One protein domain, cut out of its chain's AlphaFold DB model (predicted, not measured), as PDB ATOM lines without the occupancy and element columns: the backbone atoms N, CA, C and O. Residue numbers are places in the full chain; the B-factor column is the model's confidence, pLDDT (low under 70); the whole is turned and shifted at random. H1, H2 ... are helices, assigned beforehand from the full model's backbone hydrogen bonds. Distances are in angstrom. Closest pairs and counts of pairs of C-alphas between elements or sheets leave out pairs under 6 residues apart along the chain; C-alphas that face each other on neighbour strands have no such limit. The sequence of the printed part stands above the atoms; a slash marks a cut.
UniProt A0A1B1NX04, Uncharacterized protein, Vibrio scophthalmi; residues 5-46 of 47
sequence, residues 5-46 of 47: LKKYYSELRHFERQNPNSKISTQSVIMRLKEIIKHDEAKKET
ATOM      1  N   LEU A   5      31.521  -8.618 -19.880       93.62
ATOM      2  CA  LEU A   5      30.468  -7.716 -20.340       93.62
ATOM      3  C   LEU A   5      29.063  -8.242 -20.004       93.62
ATOM      4  O   LEU A   5      28.241  -7.520 -19.445       93.62
ATOM      5  N   LYS A   6      28.796  -9.528 -20.270       93.44
ATOM      6  CA  LYS A   6      27.501 -10.163 -19.971       93.44
ATOM      7  C   LYS A   6      27.228 -10.223 -18.467       93.44
ATOM      8  O   LYS A   6      26.080 -10.081 -18.039       93.44
ATOM      9  N   LYS A   7      28.279 -10.428 -17.663       95.06
ATOM     10  CA  LYS A   7      28.181 -10.367 -16.201       95.06
ATOM     11  C   LYS A   7      27.805  -8.954 -15.748       95.06
ATOM     12  O   LYS A   7      26.818  -8.810 -15.038       95.06
ATOM     13  N   TYR A   8      28.503  -7.935 -16.246       96.19
ATOM     14  CA  TYR A   8      28.245  -6.545 -15.873       96.19
ATOM     15  C   TYR A   8      26.836  -6.070 -16.262       96.19
ATOM     16  O   TYR A   8      26.136  -5.478 -15.448       96.19
ATOM     17  N   TYR A   9      26.345  -6.429 -17.453       95.38
ATOM     18  CA  TYR A   9      24.953  -6.162 -17.836       95.38
ATOM     19  C   TYR A   9      23.936  -6.775 -16.853       95.38
ATOM     20  O   TYR A   9      22.937  -6.148 -16.500       95.38
ATOM     21  N   SER A  10      24.200  -7.999 -16.385       96.06
ATOM     22  CA  SER A  10      23.322  -8.675 -15.422       96.06
ATOM     23  C   SER A  10      23.323  -7.968 -14.060       96.06
ATOM     24  O   SER A  10      22.270  -7.865 -13.435       96.06
ATOM     25  N   GLU A  11      24.478  -7.450 -13.629       95.31
ATOM     26  CA  GLU A  11      24.626  -6.651 -12.404       95.31
ATOM     27  C   GLU A  11      23.839  -5.334 -12.500       95.31
ATOM     28  O   GLU A  11      23.088  -5.011 -11.584       95.31
ATOM     29  N   LEU A  12      23.913  -4.629 -13.637       95.44
ATOM     30  CA  LEU A  12      23.136  -3.404 -13.870       95.44
ATOM     31  C   LEU A  12      21.625  -3.665 -13.820       95.44
ATOM     32  O   LEU A  12      20.895  -2.950 -13.139       95.44
ATOM     33  N   ARG A  13      21.151  -4.731 -14.481       94.88
ATOM     34  CA  ARG A  13      19.730  -5.124 -14.448       94.88
ATOM     35  C   ARG A  13      19.269  -5.535 -13.055       94.88
ATOM     36  O   ARG A  13      18.105  -5.344 -12.718       94.88
ATOM     37  N   HIS A  14      20.146  -6.146 -12.263       96.19
ATOM     38  CA  HIS A  14      19.840  -6.466 -10.875       96.19
ATOM     39  C   HIS A  14      19.737  -5.193 -10.027       96.19
ATOM     40  O   HIS A  14      18.757  -5.037  -9.305       96.19
ATOM     41  N   PHE A  15      20.683  -4.261 -10.176       94.75
ATOM     42  CA  PHE A  15      20.657  -2.975  -9.480       94.75
ATOM     43  C   PHE A  15      19.390  -2.175  -9.799       94.75
ATOM     44  O   PHE A  15      18.741  -1.701  -8.874       94.75
ATOM     45  N   GLU A  16      19.010  -2.084 -11.077       94.19
ATOM     46  CA  GLU A  16      17.791  -1.405 -11.539       94.19
ATOM     47  C   GLU A  16      16.528  -1.992 -10.886       94.19
ATOM     48  O   GLU A  16      15.658  -1.251 -10.440       94.19
ATOM     49  N   ARG A  17      16.446  -3.325 -10.754       95.62
ATOM     50  CA  ARG A  17      15.313  -3.989 -10.083       95.62
ATOM     51  C   ARG A  17      15.260  -3.724  -8.582       95.62
ATOM     52  O   ARG A  17      14.170  -3.614  -8.038       95.62
ATOM     53  N   GLN A  18      16.413  -3.694  -7.916       97.06
ATOM     54  CA  GLN A  18      16.487  -3.450  -6.471       97.06
ATOM     55  C   GLN A  18      16.311  -1.964  -6.128       97.06
ATOM     56  O   GLN A  18      15.831  -1.636  -5.049       97.06
ATOM     57  N   ASN A  19      16.679  -1.068  -7.049       95.31
ATOM     58  CA  ASN A  19      16.728   0.373  -6.825       95.31
ATOM     59  C   ASN A  19      16.089   1.141  -8.003       95.31
ATOM     60  O   ASN A  19      16.789   1.865  -8.716       95.31
ATOM     61  N   PRO A  20      14.766   1.020  -8.224       91.12
ATOM     62  CA  PRO A  20      14.094   1.546  -9.421       91.12
ATOM     63  C   PRO A  20      14.180   3.073  -9.581       91.12
ATOM     64  O   PRO A  20      14.085   3.582 -10.693       91.12
ATOM     65  N   ASN A  21      14.398   3.808  -8.486       94.62
ATOM     66  CA  ASN A  21      14.531   5.269  -8.496       94.62
ATOM     67  C   ASN A  21      15.993   5.747  -8.465       94.62
ATOM     68  O   ASN A  21      16.255   6.951  -8.514       94.62
ATOM     69  N   SER A  22      16.958   4.833  -8.351       92.19
ATOM     70  CA  SER A  22      18.371   5.189  -8.298       92.19
ATOM     71  C   SER A  22      18.935   5.387  -9.697       92.19
ATOM     72  O   SER A  22      18.700   4.600 -10.611       92.19
ATOM     73  N   LYS A  23      19.745   6.432  -9.854       90.88
ATOM     74  CA  LYS A  23      20.487   6.690 -11.088       90.88
ATOM     75  C   LYS A  23      21.901   6.151 -10.947       90.88
ATOM     76  O   LYS A  23      22.582   6.425  -9.962       90.88
ATOM     77  N   ILE A  24      22.351   5.414 -11.954       92.88
ATOM     78  CA  ILE A  24      23.752   5.018 -12.073       92.88
ATOM     79  C   ILE A  24      24.486   6.124 -12.827       92.88
ATOM     80  O   ILE A  24      24.025   6.585 -13.870       92.88
ATOM     81  N   SER A  25      25.638   6.545 -12.309       95.00
ATOM     82  CA  SER A  25      26.492   7.508 -13.002       95.00
ATOM     83  C   SER A  25      27.009   6.923 -14.316       95.00
ATOM     84  O   SER A  25      27.686   5.891 -14.329       95.00
ATOM     85  N   THR A  26      26.764   7.627 -15.422       95.69
ATOM     86  CA  THR A  26      27.311   7.284 -16.741       95.69
ATOM     87  C   THR A  26      28.837   7.163 -16.699       95.69
ATOM     88  O   THR A  26      29.400   6.265 -17.320       95.69
ATOM     89  N   GLN A  27      29.517   8.006 -15.912       97.62
ATOM     90  CA  GLN A  27      30.972   7.960 -15.762       97.62
ATOM     91  C   GLN A  27      31.441   6.645 -15.124       97.62
ATOM     92  O   GLN A  27      32.404   6.043 -15.603       97.62
ATOM     93  N   SER A  28      30.735   6.154 -14.100       95.56
ATOM     94  CA  SER A  28      31.024   4.856 -13.474       95.56
ATOM     95  C   SER A  28      30.827   3.702 -14.459       95.56
ATOM     96  O   SER A  28      31.647   2.785 -14.507       95.56
ATOM     97  N   VAL A  29      29.789   3.776 -15.303       96.69
ATOM     98  CA  VAL A  29      29.545   2.772 -16.348       96.69
ATOM     99  C   VAL A  29      30.666   2.762 -17.383       96.69
ATOM    100  O   VAL A  29      31.199   1.695 -17.688       96.69
ATOM    101  N   ILE A  30      31.063   3.934 -17.882       97.81
ATOM    102  CA  ILE A  30      32.152   4.070 -18.857       97.81
ATOM    103  C   ILE A  30      33.461   3.520 -18.286       97.81
ATOM    104  O   ILE A  30      34.156   2.766 -18.967       97.81
ATOM    105  N   MET A  31      33.798   3.867 -17.041       97.88
ATOM    106  CA  MET A  31      35.021   3.392 -16.393       97.88
ATOM    107  C   MET A  31      35.049   1.862 -16.316       97.88
ATOM    108  O   MET A  31      36.032   1.244 -16.720       97.88
ATOM    109  N   ARG A  32      33.939   1.239 -15.904       97.19
ATOM    110  CA  ARG A  32      33.845  -0.220 -15.819       97.19
ATOM    111  C   ARG A  32      33.928  -0.905 -17.183       97.19
ATOM    112  O   ARG A  32      34.550  -1.958 -17.303       97.19
ATOM    113  N   LEU A  33      33.340  -0.315 -18.225       96.69
ATOM    114  CA  LEU A  33      33.457  -0.837 -19.590       96.69
ATOM    115  C   LEU A  33      34.904  -0.780 -20.100       96.69
ATOM    116  O   LEU A  33      35.364  -1.755 -20.690       96.69
ATOM    117  N   LYS A  34      35.646   0.299 -19.813       97.06
ATOM    118  CA  LYS A  34      37.077   0.402 -20.156       97.06
ATOM    119  C   LYS A  34      37.913  -0.702 -19.503       97.06
ATOM    120  O   LYS A  34      38.767  -1.284 -20.161       97.06
ATOM    121  N   GLU A  35      37.645  -1.036 -18.240       96.19
ATOM    122  CA  GLU A  35      38.324  -2.147 -17.553       96.19
ATOM    123  C   GLU A  35      38.035  -3.506 -18.200       96.19
ATOM    124  O   GLU A  35      38.926  -4.350 -18.312       96.19
ATOM    125  N   ILE A  36      36.785  -3.728 -18.619       94.75
ATOM    126  CA  ILE A  36      36.375  -4.958 -19.303       94.75
ATOM    127  C   ILE A  36      37.100  -5.080 -20.646       94.75
ATOM    128  O   ILE A  36      37.656  -6.139 -20.920       94.75
ATOM    129  N   ILE A  37      37.140  -4.000 -21.434       93.62
ATOM    130  CA  ILE A  37      37.844  -3.954 -22.723       93.62
ATOM    131  C   ILE A  37      39.331  -4.250 -22.526       93.62
ATOM    132  O   ILE A  37      39.824  -5.207 -23.113       93.62
ATOM    133  N   LYS A  38      40.010  -3.525 -21.626       93.31
ATOM    134  CA  LYS A  38      41.442  -3.721 -21.340       93.31
ATOM    135  C   LYS A  38      41.763  -5.169 -20.974       93.31
ATOM    136  O   LYS A  38      42.784  -5.721 -21.368       93.31
ATOM    137  N   HIS A  39      40.894  -5.795 -20.186       90.00
ATOM    138  CA  HIS A  39      41.073  -7.187 -19.807       90.00
ATOM    139  C   HIS A  39      40.852  -8.158 -20.976       90.00
ATOM    140  O   HIS A  39      41.536  -9.176 -21.057       90.00
ATOM    141  N   ASP A  40      39.881  -7.890 -21.846       88.25
ATOM    142  CA  ASP A  40      39.619  -8.735 -23.010       88.25
ATOM    143  C   ASP A  40      40.711  -8.565 -24.085       88.25
ATOM    144  O   ASP A  40      41.064  -9.546 -24.734       88.25
ATOM    145  N   GLU A  41      41.305  -7.375 -24.217       88.81
ATOM    146  CA  GLU A  41      42.499  -7.118 -25.040       88.81
ATOM    147  C   GLU A  41      43.720  -7.886 -24.519       88.81
ATOM    148  O   GLU A  41      44.309  -8.665 -25.265       88.81
ATOM    149  N   ALA A  42      44.022  -7.795 -23.218       86.00
ATOM    150  CA  ALA A  42      45.129  -8.540 -22.606       86.00
ATOM    151  C   ALA A  42      44.993 -10.068 -22.768       86.00
ATOM    152  O   ALA A  42      45.985 -10.793 -22.852       86.00
ATOM    153  N   LYS A  43      43.755 -10.576 -22.826       80.69
ATOM    154  CA  LYS A  43      43.472 -11.994 -23.090       80.69
ATOM    155  C   LYS A  43      43.658 -12.406 -24.546       80.69
ATOM    156  O   LYS A  43      43.873 -13.585 -24.794       80.69
ATOM    157  N   LYS A  44      43.517 -11.478 -25.494       73.94
ATOM    158  CA  LYS A  44      43.768 -11.746 -26.916       73.94
ATOM    159  C   LYS A  44      45.258 -11.774 -27.233       73.94
ATOM    160  O   LYS A  44      45.651 -12.516 -28.112       73.94
ATOM    161  N   GLU A  45      46.071 -11.007 -26.511       64.94
ATOM    162  CA  GLU A  45      47.534 -11.005 -26.673       64.94
ATOM    163  C   GLU A  45      48.213 -12.273 -26.124       64.94
ATOM    164  O   GLU A  45      49.374 -12.532 -26.417       64.94
ATOM    165  N   THR A  46      47.498 -13.064 -25.320       58.12
ATOM    166  CA  THR A  46      47.995 -14.301 -24.692       58.12
ATOM    167  C   THR A  46      47.400 -15.583 -25.288       58.12
ATOM    168  O   THR A  46      47.647 -16.664 -24.752       58.12
TER     169      THR A  46
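What this domain is: This is residues 5 to 46 of the 47 residues of an uncharacterized protein of Vibrio scophthalmi (UniProt A0A1B1NX04). Two helices, H1 and then the longer H2, run opposite ways in a narrow, flat V that is closed by a loop at its wide side. The first residue of H1, Leu 5, comes near H2 at Ile 36, and beyond this place residues 41 to 46, of which 41 to 44 belong to H2, stick out free. The printed part has 42 residues, with two named helices and no named strand, and its class is all helix. It is loose, with a radius of gyration of the C-alphas of 12.7 A and spans of 41 by 18 by 6 A.

How they stand to each other: H1, residues 5 to 18, and H2, residues 26 to 44, are close but not clearly touching, their closest C-alphas being those of Leu 5 and Ile 36, 6.6 A apart. They run opposite ways at a shallow tilt of 26 degrees. In H1 and H2 every O i to N i+4 pair is within hydrogen-bond range.

Where its parts are: H1 begins at C-alpha 5, (30.468, -7.716, -20.340), and measures 20.1 A from first to last C-alpha. H2 measures 27.1 A and ends at C-alpha 44, (43.768, -11.746, -26.916).

The domain as a whole: The C-alphas farthest apart, of Asn 21 and Thr 46, are 42.0 A apart. The printed part has no cut, and the link is short. Residues 45 to 46 have pLDDT under 70.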